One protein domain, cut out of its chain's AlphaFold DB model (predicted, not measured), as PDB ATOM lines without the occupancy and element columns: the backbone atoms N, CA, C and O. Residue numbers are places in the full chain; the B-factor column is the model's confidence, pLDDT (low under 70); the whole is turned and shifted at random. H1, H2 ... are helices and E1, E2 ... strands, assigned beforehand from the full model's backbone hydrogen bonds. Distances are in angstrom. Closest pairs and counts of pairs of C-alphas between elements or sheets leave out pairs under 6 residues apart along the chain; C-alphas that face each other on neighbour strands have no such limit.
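This is residues 31 to 152 of the 296 residues of the protein "PEF-CTERM sorting domain-containing protein" of Methanosarcinales archaeon (UniProt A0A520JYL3). With little regular structure, the model is a lopsided sandwich: a twisted sheet, E3 E2 E5 E6, partly covered by the small sheet E1 E4, strands crossed at 46 degrees. The 122 residues printed, with H1 then E1 to E6, are mostly strand, with 45 in named elements; both sheets are antiparallel. The whole is compact, radius of gyration of the C-alphas 14.4 A, spanning 42 by 33 by 22 A.

H1, residues 31 to 34, too short for an O i to N i+4 pair, only grazes the larger sheet. E1, residues 54 to 58, pairs with E4, residues 97 to 101: N 55 and O 100, 2.8 A. E2, residues 71 to 77, and E3, residues 84 to 91, form a hairpin: N 72 and O 90, 2.8 A. The closest C-alphas of E3 and E4, Asn 90 and Ile 100, are 5.7 A apart. E5, residues 110 to 117, neighbours E2: N 73 and O 115, 2.8 A. E6, residues 122 to 129, forms a hairpin with E5: N 112 and O 127, 2.8 A.

H1 begins at C-alpha 31 (217.687, 229.524, 206.837). E5 measures 23.0 A; E6, 22.2 A, ends at C-alpha 129 (198.330, 218.795, 201.461).

The printed part has no cut. The links H1 to E1 and E1 to E2 are long. pLDDT is under 70 in 48 residues, among them 130 to 152.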
ATOM      1  N   ASP A  31     216.741 229.132 207.885       85.44
ATOM      2  CA  ASP A  31     217.687 229.524 206.837       85.44
ATOM      3  C   ASP A  31     217.197 229.107 205.444       85.44
ATOM      4  O   ASP A  31     217.255 229.908 204.509       85.44
ATOM      5  N   GLU A  32     216.627 227.906 205.313       85.50
ATOM      6  CA  GLU A  32     215.989 227.459 204.069       85.50
ATOM      7  C   GLU A  32     214.790 228.337 203.693       85.50
ATOM      8  O   GLU A  32     214.653 228.725 202.533       85.50
ATOM      9  N   LEU A  33     213.943 228.690 204.667       87.06
ATOM     10  CA  LEU A  33     212.793 229.570 204.435       87.06
ATOM     11  C   LEU A  33     213.203 231.014 204.146       87.06
ATOM     12  O   LEU A  33     212.492 231.714 203.433       87.06
ATOM     13  N   ASN A  34     214.326 231.485 204.688       87.81
ATOM     14  CA  ASN A  34     214.866 232.813 204.390       87.81
ATOM     15  C   ASN A  34     215.462 232.880 202.982       87.81
ATOM     16  O   ASN A  34     215.417 233.935 202.354       87.81
ATOM     17  N   ASN A  35     215.963 231.756 202.469       86.38
ATOM     18  CA  ASN A  35     216.429 231.603 201.095       86.38
ATOM     19  C   ASN A  35     215.309 231.120 200.153       86.38
ATOM     20  O   ASN A  35     215.520 230.268 199.287       86.38
ATOM     21  N   TYR A  36     214.093 231.636 200.346       84.44
ATOM     22  CA  TYR A  36     212.971 231.319 199.473       84.44
ATOM     23  C   TYR A  36     213.154 231.955 198.089       84.44
ATOM     24  O   TYR A  36     213.702 233.048 197.933       84.44
ATOM     25  N   ASP A  37     212.634 231.288 197.065       81.88
ATOM     26  CA  ASP A  37     212.599 231.813 195.712       81.88
ATOM     27  C   ASP A  37     211.493 232.870 195.600       81.88
ATOM     28  O   ASP A  37     210.300 232.568 195.513       81.88
ATOM     29  N   SER A  38     211.899 234.139 195.628       77.44
ATOM     30  CA  SER A  38     210.989 235.279 195.465       77.44
ATOM     31  C   SER A  38     210.459 235.453 194.037       77.44
ATOM     32  O   SER A  38     209.483 236.174 193.843       77.44
ATOM     33  N   PHE A  39     211.095 234.815 193.048       70.88
ATOM     34  CA  PHE A  39     210.741 234.908 191.631       70.88
ATOM     35  C   PHE A  39     209.976 233.683 191.136       70.88
ATOM     36  O   PHE A  39     209.577 233.646 189.970       70.88
ATOM     37  N   TYR A  40     209.768 232.685 191.999       69.38
ATOM     38  CA  TYR A  40     209.004 231.508 191.642       69.38
ATOM     39  C   TYR A  40     207.550 231.891 191.387       69.38
ATOM     40  O   TYR A  40     206.790 232.217 192.297       69.38
ATOM     41  N   ASP A  41     207.150 231.808 190.127       65.88
ATOM     42  CA  ASP A  41     205.751 231.793 189.758       65.88
ATOM     43  C   ASP A  41     205.292 230.341 189.680       65.88
ATOM     44  O   ASP A  41     205.623 229.611 188.745       65.88
ATOM     45  N   ASP A  42     204.513 229.922 190.674       63.28
ATOM     46  CA  ASP A  42     203.907 228.591 190.684       63.28
ATOM     47  C   ASP A  42     203.067 228.399 189.413       63.28
ATOM     48  O   ASP A  42     202.313 229.317 189.039       63.28
ATOM     49  N   PRO A  43     203.211 227.255 188.713       59.41
ATOM     50  CA  PRO A  43     202.412 226.962 187.537       59.41
ATOM     51  C   PRO A  43     200.932 227.083 187.882       59.41
ATOM     52  O   PRO A  43     200.431 226.427 188.794       59.41
ATOM     53  N   VAL A  44     200.231 227.936 187.139       57.72
ATOM     54  CA  VAL A  44     198.784 228.081 187.268       57.72
ATOM     55  C   VAL A  44     198.158 226.781 186.779       57.72
ATOM     56  O   VAL A  44     198.247 226.450 185.594       57.72
ATOM     57  N   ASP A  45     197.538 226.026 187.680       52.41
ATOM     58  CA  ASP A  45     196.637 224.961 187.265       52.41
ATOM     59  C   ASP A  45     195.445 225.631 186.564       52.41
ATOM     60  O   ASP A  45     194.776 226.492 187.124       52.41
ATOM     61  N   MET A  46     195.216 225.325 185.288       49.69
ATOM     62  CA  MET A  46     194.146 225.965 184.509       49.69
ATOM     63  C   MET A  46     192.750 225.414 184.850       49.69
ATOM     64  O   MET A  46     191.772 225.723 184.163       49.69
ATOM     65  N   SER A  47     192.632 224.570 185.876       50.38
ATOM     66  CA  SER A  47     191.355 224.032 186.324       50.38
ATOM     67  C   SER A  47     190.624 225.011 187.255       50.38
ATOM     68  O   SER A  47     190.920 225.109 188.431       50.38
ATOM     69  N   GLN A  48     189.632 225.706 186.681       50.78
ATOM     70  CA  GLN A  48     188.585 226.523 187.326       50.78
ATOM     71  C   GLN A  48     189.023 227.603 188.340       50.78
ATOM     72  O   GLN A  48     189.598 227.342 189.388       50.78
ATOM     73  N   ASP A  49     188.618 228.842 188.056       51.91
ATOM     74  CA  ASP A  49     188.749 229.993 188.952       51.91
ATOM     75  C   ASP A  49     187.977 229.765 190.268       51.91
ATOM     76  O   ASP A  49     186.746 229.697 190.263       51.91
ATOM     77  N   MET A  50     188.696 229.614 191.389       51.59
ATOM     78  CA  MET A  50     188.112 229.404 192.723       51.59
ATOM     79  C   MET A  50     187.985 230.700 193.546       51.59
ATOM     80  O   MET A  50     187.765 230.644 194.757       51.59
ATOM     81  N   GLY A  51     188.102 231.877 192.918       56.31
ATOM     82  CA  GLY A  51     188.158 233.160 193.625       56.31
ATOM     83  C   GLY A  51     189.521 233.392 194.283       56.31
ATOM     84  O   GLY A  51     190.506 232.775 193.895       56.31
ATOM     85  N   ASN A  52     189.601 234.291 195.269       58.00
ATOM     86  CA  ASN A  52     190.839 234.540 196.019       58.00
ATOM     87  C   ASN A  52     190.892 233.599 197.234       58.00
ATOM     88  O   ASN A  52     190.231 233.899 198.235       58.00
ATOM     89  N   PRO A  53     191.630 232.472 197.193       64.50
ATOM     90  CA  PRO A  53     191.765 231.627 198.365       64.50
ATOM     91  C   PRO A  53     192.487 232.403 199.463       64.50
ATOM     92  O   PRO A  53     193.436 233.144 199.210       64.50
ATOM     93  N   ALA A  54     192.030 232.231 200.696       69.06
ATOM     94  CA  ALA A  54     192.655 232.836 201.856       69.06
ATOM     95  C   ALA A  54     192.903 231.775 202.924       69.06
ATOM     96  O   ALA A  54     192.085 230.881 203.135       69.06
ATOM     97  N   TRP A  55     194.051 231.884 203.579       74.50
ATOM     98  CA  TRP A  55     194.408 231.102 204.752       74.50
ATOM     99  C   TRP A  55     194.151 231.942 205.986       74.50
ATOM    100  O   TRP A  55     194.676 233.047 206.095       74.50
ATOM    101  N   TYR A  56     193.368 231.425 206.918       76.19
ATOM    102  CA  TYR A  56     193.127 232.084 208.189       76.19
ATOM    103  C   TYR A  56     193.038 231.063 209.310       76.19
ATOM    104  O   TYR A  56     192.905 229.861 209.077       76.19
ATOM    105  N   GLY A  57     193.167 231.557 210.528       76.88
ATOM    106  CA  GLY A  57     193.157 230.751 211.736       76.88
ATOM    107  C   GLY A  57     193.368 231.636 212.949       76.88
ATOM    108  O   GLY A  57     193.478 232.857 212.813       76.88
ATOM    109  N   VAL A  58     193.428 231.010 214.122       78.81
ATOM    110  CA  VAL A  58     193.680 231.684 215.396       78.81
ATOM    111  C   VAL A  58     194.879 231.028 216.063       78.81
ATOM    112  O   VAL A  58     194.882 229.823 216.296       78.81
ATOM    113  N   ILE A  59     195.897 231.815 216.392       75.56
ATOM    114  CA  ILE A  59     197.070 231.320 217.109       75.56
ATOM    115  C   ILE A  59     196.913 231.611 218.595       75.56
ATOM    116  O   ILE A  59     196.700 232.751 219.019       75.56
ATOM    117  N   THR A  60     197.066 230.560 219.388       76.75
ATOM    118  CA  THR A  60     197.067 230.625 220.845       76.75
ATOM    119  C   THR A  60     198.339 229.993 221.376       76.75
ATOM    120  O   THR A  60     198.814 229.017 220.809       76.75
ATOM    121  N   ALA A  61     198.865 230.495 222.484       75.88
ATOM    122  CA  ALA A  61     199.891 229.809 223.256       75.88
ATOM    123  C   ALA A  61     199.380 228.456 223.779       75.88
ATOM    124  O   ALA A  61     198.172 228.214 223.835       75.88
ATOM    125  N   ASP A  62     200.288 227.601 224.248       67.88
ATOM    126  CA  ASP A  62     199.941 226.346 224.941       67.88
ATOM    127  C   ASP A  62     198.992 226.543 226.128       67.88
ATOM    128  O   ASP A  62     198.216 225.659 226.489       67.88
ATOM    129  N   THR A  63     199.048 227.721 226.749       76.88
ATOM    130  CA  THR A  63     198.171 228.126 227.854       76.88
ATOM    131  C   THR A  63     196.737 228.420 227.404       76.88
ATOM    132  O   THR A  63     195.867 228.635 228.247       76.88
ATOM    133  N   GLY A  64     196.482 228.449 226.092       73.88
ATOM    134  CA  GLY A  64     195.242 228.917 225.477       73.88
ATOM    135  C   GLY A  64     195.150 230.440 225.364       73.88
ATOM    136  O   GLY A  64     194.119 230.952 224.931       73.88
ATOM    137  N   GLU A  65     196.193 231.179 225.756       83.81
ATOM    138  CA  GLU A  65     196.228 232.635 225.620       83.81
ATOM    139  C   GLU A  65     196.367 233.045 224.155       83.81
ATOM    140  O   GLU A  65     197.138 232.465 223.395       83.81
ATOM    141  N   VAL A  66     195.614 234.064 223.757       84.06
ATOM    142  CA  VAL A  66     195.660 234.625 222.411       84.06
ATOM    143  C   VAL A  66     197.015 235.280 222.148       84.06
ATOM    144  O   VAL A  66     197.438 236.171 222.882       84.06
ATOM    145  N   MET A  67     197.661 234.885 221.052       80.19
ATOM    146  CA  MET A  67     198.930 235.466 220.623       80.19
ATOM    147  C   MET A  67     198.679 236.590 219.628       80.19
ATOM    148  O   MET A  67     198.191 236.337 218.538       80.19
ATOM    149  N   SER A  68     199.031 237.829 219.976       89.62
ATOM    150  CA  SER A  68     198.880 238.990 219.083       89.62
ATOM    151  C   SER A  68     200.231 239.601 218.717       89.62
ATOM    152  O   SER A  68     201.196 239.501 219.471       89.62
ATOM    153  N   GLY A  69     200.312 240.236 217.547       89.12
ATOM    154  CA  GLY A  69     201.512 240.944 217.093       89.12
ATOM    155  C   GLY A  69     202.614 240.061 216.498       89.12
ATOM    156  O   GLY A  69     203.568 240.601 215.943       89.12
ATOM    157  N   CYS A  70     202.483 238.732 216.545       88.44
ATOM    158  CA  CYS A  70     203.395 237.837 215.836       88.44
ATOM    159  C   CYS A  70     203.196 237.947 214.318       88.44
ATOM    160  O   CYS A  70     202.093 238.181 213.822       88.44
ATOM    161  N   LYS A  71     204.268 237.737 213.563       93.50
ATOM    162  CA  LYS A  71     204.238 237.622 212.110       93.50
ATOM    163  C   LYS A  71     204.020 236.165 211.713       93.50
ATOM    164  O   LYS A  71     204.764 235.290 212.152       93.50
ATOM    165  N   VAL A  72     203.036 235.929 210.854       90.12
ATOM    166  CA  VAL A  72     202.745 234.631 210.240       90.12
ATOM    167  C   VAL A  72     203.139 234.692 208.776       90.12
ATOM    168  O   VAL A  72     202.707 235.580 208.043       90.12
ATOM    169  N   GLU A  73     203.956 233.747 208.338       91.44
ATOM    170  CA  GLU A  73     204.421 233.633 206.960       91.44
ATOM    171  C   GLU A  73     204.124 232.234 206.443       91.44
ATOM    172  O   GLU A  73     204.336 231.248 207.148       91.44
ATOM    173  N   LEU A  74     203.648 232.150 205.206       87.69
ATOM    174  CA  LEU A  74     203.289 230.891 204.579       87.69
ATOM    175  C   LEU A  74     204.190 230.600 203.383       87.69
ATOM    176  O   LEU A  74     204.373 231.450 202.511       87.69
ATOM    177  N   PHE A  75     204.685 229.370 203.317       88.12
ATOM    178  CA  PHE A  75     205.567 228.871 202.278       88.12
ATOM    179  C   PHE A  75     205.032 227.573 201.675       88.12
ATOM    180  O   PHE A  75     204.374 226.774 202.340       88.12
ATOM    181  N   LYS A  76     205.358 227.346 200.406       85.38
ATOM    182  CA  LYS A  76     205.096 226.105 199.679       85.38
ATOM    183  C   LYS A  76     206.391 225.598 199.067       85.38
ATOM    184  O   LYS A  76     207.161 226.373 198.502       85.38
ATOM    185  N   LYS A  77     206.621 224.294 199.143       85.81
ATOM    186  CA  LYS A  77     207.756 223.651 198.484       85.81
ATOM    187  C   LYS A  77     207.610 223.746 196.964       85.81
ATOM    188  O   LYS A  77     206.559 223.406 196.414       85.81
ATOM    189  N   THR A  78     208.657 224.197 196.281       81.81
ATOM    190  CA  THR A  78     208.671 224.300 194.817       81.81
ATOM    191  C   THR A  78     208.796 222.917 194.173       81.81
ATOM    192  O   THR A  78     209.345 221.980 194.755       81.81
ATOM    193  N   GLN A  79     208.289 222.765 192.944       70.06
ATOM    194  CA  GLN A  79     208.397 221.492 192.212       70.06
ATOM    195  C   GLN A  79     209.848 221.147 191.834       70.06
ATOM    196  O   GLN A  79     210.191 219.973 191.686       70.06
ATOM    197  N   SER A  80     210.719 222.150 191.700       64.12
ATOM    198  CA  SER A  80     212.142 221.980 191.399       64.12
ATOM    199  C   SER A  80     212.938 221.665 192.670       64.12
ATOM    200  O   SER A  80     213.706 222.486 193.153       64.12
ATOM    201  N   SER A  81     212.707 220.471 193.211       60.69
ATOM    202  CA  SER A  81     213.495 219.703 194.194       60.69
ATOM    203  C   SER A  81     214.045 220.339 195.489       60.69
ATOM    204  O   SER A  81     214.254 219.554 196.408       60.69
ATOM    205  N   GLN A  82     214.281 221.648 195.649       65.12
ATOM    206  CA  GLN A  82     214.963 222.200 196.843       65.12
ATOM    207  C   GLN A  82     214.616 223.663 197.200       65.12
ATOM    208  O   GLN A  82     215.331 224.275 197.986       65.12
ATOM    209  N   GLY A  83     213.548 224.249 196.650       81.44
ATOM    210  CA  GLY A  83     213.178 225.639 196.947       81.44
ATOM    211  C   GLY A  83     211.908 225.771 197.782       81.44
ATOM    212  O   GLY A  83     211.011 224.927 197.721       81.44
ATOM    213  N   TRP A  84     211.806 226.884 198.502       88.38
ATOM    214  CA  TRP A  84     210.569 227.348 199.127       88.38
ATOM    215  C   TRP A  84     210.048 228.556 198.374       88.38
ATOM    216  O   TRP A  84     210.826 229.397 197.943       88.38
ATOM    217  N   TRP A  85     208.738 228.658 198.225       86.69
ATOM    218  CA  TRP A  85     208.077 229.823 197.659       86.69
ATOM    219  C   TRP A  85     207.168 230.439 198.708       86.69
ATOM    220  O   TRP A  85     206.333 229.748 199.291       86.69
ATOM    221  N   LYS A  86     207.330 231.738 198.958       88.00
ATOM    222  CA  LYS A  86     206.514 232.462 199.926       88.00
ATOM    223  C   LYS A  86     205.180 232.856 199.304       88.00
ATOM    224  O   LYS A  86     205.124 233.660 198.379       88.00
ATOM    225  N   LEU A  87     204.112 232.302 199.860       82.19
ATOM    226  CA  LEU A  87     202.737 232.500 199.415       82.19
ATOM    227  C   LEU A  87     202.128 233.801 199.932       82.19
ATOM    228  O   LEU A  87     201.319 234.427 199.248       82.19
ATOM    229  N   GLY A  88     202.509 234.202 201.141       86.12
ATOM    230  CA  GLY A  88     202.020 235.422 201.757       86.12
ATOM    231  C   GLY A  88     202.419 235.534 203.218       86.12
ATOM    232  O   GLY A  88     203.090 234.663 203.778       86.12
ATOM    233  N   GLU A  89     202.019 236.642 203.824       91.38
ATOM    234  CA  GLU A  89     202.266 236.930 205.229       91.38
ATOM    235  C   GLU A  89     201.136 237.768 205.824       91.38
ATOM    236  O   GLU A  89     200.425 238.474 205.108       91.38
ATOM    237  N   ASN A  90     200.974 237.683 207.137       92.50
ATOM    238  CA  ASN A  90     200.052 238.504 207.909       92.50
ATOM    239  C   ASN A  90     200.636 238.739 209.318       92.50
ATOM    240  O   ASN A  90     201.555 238.039 209.742       92.50
ATOM    241  N   THR A  91     200.143 239.747 210.032       92.94
ATOM    242  CA  THR A  91     200.462 239.971 211.449       92.94
ATOM    243  C   THR A  91     199.221 239.692 212.275       92.94
ATOM    244  O   THR A  91     198.174 240.281 212.019       92.94
ATOM    245  N   ILE A  92     199.361 238.822 213.269       87.75
ATOM    246  CA  ILE A  92     198.243 238.357 214.077       87.75
ATOM    247  C   ILE A  92     197.596 239.528 214.817       87.75
ATOM    248  O   ILE A  92     198.281 240.324 215.468       87.75
ATOM    249  N   ASP A  93     196.274 239.631 214.711       88.94
ATOM    250  CA  ASP A  93     195.506 240.696 215.338       88.94
ATOM    251  C   ASP A  93     195.301 240.474 216.849       88.94
ATOM    252  O   ASP A  93     195.778 239.513 217.450       88.94
ATOM    253  N   GLN A  94     194.583 241.395 217.495       90.94
ATOM    254  CA  GLN A  94     194.317 241.336 218.938       90.94
ATOM    255  C   GLN A  94     193.450 240.140 219.364       90.94
ATOM    256  O   GLN A  94     193.396 239.827 220.550       90.94
ATOM    257  N   SER A  95     192.756 239.497 218.425       85.19
ATOM    258  CA  SER A  95     191.957 238.293 218.663       85.19
ATOM    259  C   SER A  95     192.741 237.000 218.437       85.19
ATOM    260  O   SER A  95     192.205 235.919 218.668       85.19
ATOM    261  N   GLY A  96     194.009 237.097 218.026       81.25
ATOM    262  CA  GLY A  96     194.824 235.939 217.666       81.25
ATOM    263  C   GLY A  96     194.604 235.496 216.234       81.25
ATOM    264  O   GLY A  96     195.205 234.512 215.806       81.25
ATOM    265  N   ALA A  97     193.755 236.203 215.490       81.56
ATOM    266  CA  ALA A  97     193.401 235.836 214.140       81.56
ATOM    267  C   ALA A  97     194.423 236.370 213.136       81.56
ATOM    268  O   ALA A  97     194.974 237.464 213.276       81.56
ATOM    269  N   TYR A  98     194.652 235.597 212.082       82.38
ATOM    270  CA  TYR A  98     195.428 236.020 210.921       82.38
ATOM    271  C   TYR A  98     194.662 235.697 209.638       82.38
ATOM    272  O   TYR A  98     193.863 234.766 209.608       82.38
ATOM    273  N   LEU A  99     194.914 236.458 208.568       83.50
ATOM    274  CA  LEU A  99     194.308 236.243 207.250       83.50
ATOM    275  C   LEU A  99     195.327 236.504 206.132       83.50
ATOM    276  O   LEU A  99     195.634 237.646 205.795       83.50
ATOM    277  N   ILE A 100     195.838 235.446 205.521       80.94
ATOM    278  CA  ILE A 100     196.733 235.502 204.367       80.94
ATOM    279  C   ILE A 100     195.896 235.284 203.108       80.94
ATOM    280  O   ILE A 100     195.513 234.161 202.789       80.94
ATOM    281  N   VAL A 101     195.604 236.366 202.388       74.75
ATOM    282  CA  VAL A 101     194.939 236.293 201.081       74.75
ATOM    283  C   VAL A 101     195.977 235.924 200.028       74.75
ATOM    284  O   VAL A 101     196.983 236.614 199.871       74.75
ATOM    285  N   LEU A 102     195.741 234.836 199.302       70.69
ATOM    286  CA  LEU A 102     196.642 234.368 198.261       70.69
ATOM    287  C   LEU A 102     196.331 235.093 196.949       70.69
ATOM    288  O   LEU A 102     195.183 235.184 196.518       70.69
ATOM    289  N   HIS A 103     197.377 235.590 196.289       57.56
ATOM    290  CA  HIS A 103     197.265 236.340 195.034       57.56
ATOM    291  C   HIS A 103     196.909 235.474 193.810       57.56
ATOM    292  O   HIS A 103     196.677 236.018 192.731       57.56
ATOM    293  N   LYS A 104     196.875 234.143 193.950       60.47
ATOM    294  CA  LYS A 104     196.534 233.200 192.877       60.47
ATOM    295  C   LYS A 104     195.446 232.238 193.338       60.47
ATOM    296  O   LYS A 104     195.481 231.751 194.465       60.47
ATOM    297  N   SER A 105     194.510 231.956 192.436       51.88
ATOM    298  CA  SER A 105     193.201 231.366 192.721       51.88
ATOM    299  C   SER A 105     193.190 229.906 193.192       51.88
ATOM    300  O   SER A 105     192.118 229.312 193.232       51.88
ATOM    301  N   ILE A 106     194.331 229.269 193.488       55.97
ATOM    302  CA  ILE A 106     194.374 227.812 193.695       55.97
ATOM    303  C   ILE A 106     195.373 227.418 194.788       55.97
ATOM    304  O   ILE A 106     196.570 227.678 194.682       55.97
ATOM    305  N   ILE A 107     194.876 226.719 195.815       59.12
ATOM    306  CA  ILE A 107     195.706 225.951 196.752       59.12
ATOM    307  C   ILE A 107     196.065 224.642 196.049       59.12
ATOM    308  O   ILE A 107     195.236 223.745 195.901       59.12
ATOM    309  N   LEU A 108     197.299 224.543 195.564       63.22
ATOM    310  CA  LEU A 108     197.774 223.346 194.877       63.22
ATOM    311  C   LEU A 108     198.188 222.266 195.879       63.22
ATOM    312  O   LEU A 108     198.700 222.560 196.957       63.22
ATOM    313  N   LYS A 109     198.042 220.999 195.496       71.94
ATOM    314  CA  LYS A 109     198.622 219.885 196.258       71.94
ATOM    315  C   LYS A 109     200.128 220.098 196.436       71.94
ATOM    316  O   LYS A 109     200.806 220.537 195.504       71.94
ATOM    317  N   GLY A 110     200.652 219.777 197.613       77.12
ATOM    318  CA  GLY A 110     202.073 219.938 197.901       77.12
ATOM    319  C   GLY A 110     202.388 220.022 199.385       77.12
ATOM    320  O   GLY A 110     201.516 219.864 200.233       77.12
ATOM    321  N   HIS A 111     203.658 220.284 199.663       82.88
ATOM    322  CA  HIS A 111     204.175 220.447 201.010       82.88
ATOM    323  C   HIS A 111     204.204 221.937 201.371       82.88
ATOM    324  O   HIS A 111     204.749 222.748 200.614       82.88
ATOM    325  N   TYR A 112     203.605 222.288 202.502       83.88
ATOM    326  CA  TYR A 112     203.443 223.650 202.994       83.88
ATOM    327  C   TYR A 112     204.127 223.811 204.340       83.88
ATOM    328  O   TYR A 112     204.158 222.888 205.151       83.88
ATOM    329  N   VAL A 113     204.629 225.014 204.582       87.00
ATOM    330  CA  VAL A 113     205.273 225.381 205.836       87.00
ATOM    331  C   VAL A 113     204.761 226.733 206.282       87.00
ATOM    332  O   VAL A 113     204.790 227.689 205.510       87.00
ATOM    333  N   MET A 114     204.319 226.829 207.530       87.75
ATOM    334  CA  MET A 114     204.053 228.113 208.160       87.75
ATOM    335  C   MET A 114     205.144 228.428 209.160       87.75
ATOM    336  O   MET A 114     205.548 227.574 209.950       87.75
ATOM    337  N   ARG A 115     205.580 229.679 209.138       90.12
ATOM    338  CA  ARG A 115     206.465 230.238 210.141       90.12
ATOM    339  C   ARG A 115     205.705 231.255 210.972       90.12
ATOM    340  O   ARG A 115     205.133 232.191 210.415       90.12
ATOM    341  N   ILE A 116     205.734 231.090 212.287       88.44
ATOM    342  CA  ILE A 116     205.238 232.082 213.245       88.44
ATOM    343  C   ILE A 116     206.452 232.687 213.929       88.44
ATOM    344  O   ILE A 116     207.300 231.951 214.424       88.44
ATOM    345  N   SER A 117     206.559 234.011 213.947       89.12
ATOM    346  CA  SER A 117     207.687 234.694 214.578       89.12
ATOM    347  C   SER A 117     207.255 235.917 215.372       89.12
ATOM    348  O   SER A 117     206.386 236.669 214.942       89.12
ATOM    349  N   ASP A 118     207.895 236.146 216.513       86.50
ATOM    350  CA  ASP A 118     207.730 237.364 217.322       86.50
ATOM    351  C   ASP A 118     208.771 238.451 216.971       86.50
ATOM    352  O   ASP A 118     208.844 239.499 217.609       86.50
ATOM    353  N   GLY A 119     209.590 238.198 215.941       80.69
ATOM    354  CA  GLY A 119     210.710 239.041 215.514       80.69
ATOM    355  C   GLY A 119     212.060 238.660 216.129       80.69
ATOM    356  O   GLY A 119     213.093 239.091 215.621       80.69
ATOM    357  N   SER A 120     212.071 237.827 217.171       79.00
ATOM    358  CA  SER A 120     213.284 237.308 217.820       79.00
ATOM    359  C   SER A 120     213.448 235.801 217.640       79.00
ATOM    360  O   SER A 120     214.555 235.316 217.415       79.00
ATOM    361  N   THR A 121     212.337 235.072 217.682       79.50
ATOM    362  CA  THR A 121     212.263 233.625 217.513       79.50
ATOM    363  C   THR A 121     211.239 233.286 216.439       79.50
ATOM    364  O   THR A 121     210.323 234.064 216.162       79.50
ATOM    365  N   GLY A 122     211.441 232.148 215.775       81.81
ATOM    366  CA  GLY A 122     210.573 231.667 214.710       81.81
ATOM    367  C   GLY A 122     210.335 230.172 214.849       81.81
ATOM    368  O   GLY A 122     211.292 229.400 214.857       81.81
ATOM    369  N   GLU A 123     209.070 229.780 214.927       83.38
ATOM    370  CA  GLU A 123     208.631 228.388 214.943       83.38
ATOM    371  C   GLU A 123     208.117 227.972 213.574       83.38
ATOM    372  O   GLU A 123     207.475 228.757 212.871       83.38
ATOM    373  N   ILE A 124     208.417 226.730 213.207       85.12
ATOM    374  CA  ILE A 124     208.146 226.167 211.890       85.12
ATOM    375  C   ILE A 124     207.161 225.017 212.044       85.12
ATOM    376  O   ILE A 124     207.361 224.105 212.842       85.12
ATOM    377  N   TYR A 125     206.108 225.070 211.238       82.06
ATOM    378  CA  TYR A 125     205.030 224.099 211.223       82.06
ATOM    379  C   TYR A 125     204.864 223.566 209.804       82.06
ATOM    380  O   TYR A 125     204.481 224.306 208.895       82.06
ATOM    381  N   GLU A 126     205.152 222.282 209.612       80.88
ATOM    382  CA  GLU A 126     205.107 221.616 208.308       80.88
ATOM    383  C   GLU A 126     203.792 220.847 208.115       80.88
ATOM    384  O   GLU A 126     203.268 220.232 209.049       80.88
ATOM    385  N   ARG A 127     203.249 220.843 206.891       75.62
ATOM    386  CA  ARG A 127     202.077 220.036 206.525       75.62
ATOM    387  C   ARG A 127     202.076 219.661 205.045       75.62
ATOM    388  O   ARG A 127     202.219 220.511 204.171       75.62
ATOM    389  N   ASP A 128     201.788 218.395 204.761       74.81
ATOM    390  CA  ASP A 128     201.520 217.916 203.406       74.81
ATOM    391  C   ASP A 128     200.027 217.985 203.067       74.81
ATOM    392  O   ASP A 128     199.204 217.302 203.673       74.81
ATOM    393  N   ILE A 129     199.677 218.759 202.040       72.06
ATOM    394  CA  ILE A 129     198.330 218.795 201.461       72.06
ATOM    395  C   ILE A 129     198.309 217.844 200.262       72.06
ATOM    396  O   ILE A 129     198.724 218.189 199.152       72.06
ATOM    397  N   SER A 130     197.843 216.617 200.495       58.47
ATOM    398  CA  SER A 130     197.925 215.520 199.520       58.47
ATOM    399  C   SER A 130     196.612 215.230 198.770       58.47
ATOM    400  O   SER A 130     196.657 214.803 197.607       58.47
ATOM    401  N   ASP A 131     195.428 215.512 199.339       51.69
ATOM    402  CA  ASP A 131     194.156 215.316 198.625       51.69
ATOM    403  C   ASP A 131     192.982 216.186 199.108       51.69
ATOM    404  O   ASP A 131     192.922 216.574 200.261       51.69
ATOM    405  N   SER A 132     192.015 216.440 198.218       46.56
ATOM    406  CA  SER A 132     190.715 217.098 198.503       46.56
ATOM    407  C   SER A 132     189.839 216.329 199.487       46.56
ATOM    408  O   SER A 132     188.913 216.873 200.079       46.56
ATOM    409  N   LYS A 133     190.117 215.033 199.646       40.41
ATOM    410  CA  LYS A 133     189.339 214.112 200.471       40.41
ATOM    411  C   LYS A 133     189.834 214.002 201.904       40.41
ATOM    412  O   LYS A 133     189.143 213.379 202.703       40.41
ATOM    413  N   SER A 134     190.999 214.563 202.233       45.97
ATOM    414  CA  SER A 134     191.500 214.518 203.608       45.97
ATOM    415  C   SER A 134     190.696 215.414 204.556       45.97
ATOM    416  O   SER A 134     190.917 215.371 205.758       45.97
ATOM    417  N   GLY A 135     189.741 216.199 204.036       45.34
ATOM    418  CA  GLY A 135     188.993 217.178 204.827       45.34
ATOM    419  C   GLY A 135     189.828 218.410 205.179       45.34
ATOM    420  O   GLY A 135     189.292 219.364 205.727       45.34
ATOM    421  N   ASP A 136     191.108 218.418 204.796       42.03
ATOM    422  CA  ASP A 136     192.043 219.515 205.024       42.03
ATOM    423  C   ASP A 136     191.767 220.715 204.110       42.03
ATOM    424  O   ASP A 136     192.343 221.770 204.298       42.03
ATOM    425  N   TRP A 137     190.911 220.594 203.097       42.50
ATOM    426  CA  TRP A 137     190.438 221.745 202.329       42.50
ATOM    427  C   TRP A 137     189.084 221.440 201.691       42.50
ATOM    428  O   TRP A 137     188.886 220.396 201.068       42.50
ATOM    429  N   GLY A 138     188.137 222.362 201.861       36.53
ATOM    430  CA  GLY A 138     186.813 222.307 201.251       36.53
ATOM    431  C   GLY A 138     186.711 223.288 200.087       36.53
ATOM    432  O   GLY A 138     187.086 224.450 200.202       36.53
ATOM    433  N   TYR A 139     186.176 222.828 198.960       36.09
ATOM    434  CA  TYR A 139     185.898 223.670 197.797       36.09
ATOM    435  C   TYR A 139     184.895 224.778 198.158       36.09
ATOM    436  O   TYR A 139     183.778 224.473 198.572       36.09
ATOM    437  N   GLY A 140     185.273 226.055 198.009       36.31
ATOM    438  CA  GLY A 140     184.386 227.197 198.284       36.31
ATOM    439  C   GLY A 140     183.940 227.342 199.746       36.31
ATOM    440  O   GLY A 140     183.060 228.152 200.031       36.31
ATOM    441  N   VAL A 141     184.531 226.571 200.663       36.69
ATOM    442  CA  VAL A 141     184.304 226.695 202.102       36.69
ATOM    443  C   VAL A 141     185.496 227.459 202.668       36.69
ATOM    444  O   VAL A 141     186.631 227.000 202.510       36.69
ATOM    445  N   PRO A 142     185.286 228.636 203.276       37.22
ATOM    446  CA  PRO A 142     186.366 229.349 203.933       37.22
ATOM    447  C   PRO A 142     186.929 228.427 205.024       37.22
ATOM    448  O   PRO A 142     186.180 227.821 205.781       37.22
ATOM    449  N   ILE A 143     188.248 228.281 205.069       45.03
ATOM    450  CA  ILE A 143     188.957 227.352 205.953       45.03
ATOM    451  C   ILE A 143     188.824 227.804 207.422       45.03
ATOM    452  O   ILE A 143     189.695 228.500 207.925       45.03
ATOM    453  N   GLU A 144     187.724 227.455 208.101       33.59
ATOM    454  CA  GLU A 144     187.414 227.959 209.458       33.59
ATOM    455  C   GLU A 144     188.339 227.396 210.556       33.59
ATOM    456  O   GLU A 144     188.423 227.987 211.628       33.59
ATOM    457  N   GLU A 145     189.081 226.308 210.303       39.41
ATOM    458  CA  GLU A 145     189.732 225.538 211.381       39.41
ATOM    459  C   GLU A 145     191.146 224.991 211.092       39.41
ATOM    460  O   GLU A 145     191.596 224.075 211.779       39.41
ATOM    461  N   MET A 146     191.914 225.480 210.111       46.00
ATOM    462  CA  MET A 146     193.175 224.766 209.810       46.00
ATOM    463  C   MET A 146     194.336 224.995 210.777       46.00
ATOM    464  O   MET A 146     195.297 224.219 210.739       46.00
ATOM    465  N   TRP A 147     194.256 226.000 211.644       53.09
ATOM    466  CA  TRP A 147     195.340 226.348 212.556       53.09
ATOM    467  C   TRP A 147     194.782 226.805 213.899       53.09
ATOM    468  O   TRP A 147     194.590 227.993 214.126       53.09
ATOM    469  N   GLY A 148     194.529 225.835 214.775       41.12
ATOM    470  CA  GLY A 148     194.702 225.993 216.215       41.12
ATOM    471  C   GLY A 148     196.036 225.350 216.578       41.12
ATOM    472  O   GLY A 148     196.068 224.205 217.021       41.12
ATOM    473  N   CYS A 149     197.147 226.020 216.270       41.91
ATOM    474  CA  CYS A 149     198.466 225.541 216.677       41.91
ATOM    475  C   CYS A 149     198.750 226.091 218.076       41.91
ATOM    476  O   CYS A 149     198.820 227.314 218.212       41.91
ATOM    477  N   PRO A 150     198.878 225.232 219.103       39.22
ATOM    478  CA  PRO A 150     199.367 225.672 220.396       39.22
ATOM    479  C   PRO A 150     200.827 226.111 220.208       39.22
ATOM    480  O   PRO A 150     201.683 225.326 219.804       39.22
ATOM    481  N   TRP A 151     201.062 227.412 220.367       37.62
ATOM    482  CA  TRP A 151     202.380 228.025 220.334       37.62
ATOM    483  C   TRP A 151     203.091 227.665 221.637       37.62
ATOM    484  O   TRP A 151     202.859 228.275 222.689       37.62
ATOM    485  N   SER A 152     203.929 226.637 221.556       36.53
ATOM    486  CA  SER A 152     204.857 226.256 222.608       36.53
ATOM    487  C   SER A 152     206.182 226.934 222.295       36.53
ATOM    488  O   SER A 152     206.916 226.422 221.449       36.53
TER     489      SER A 152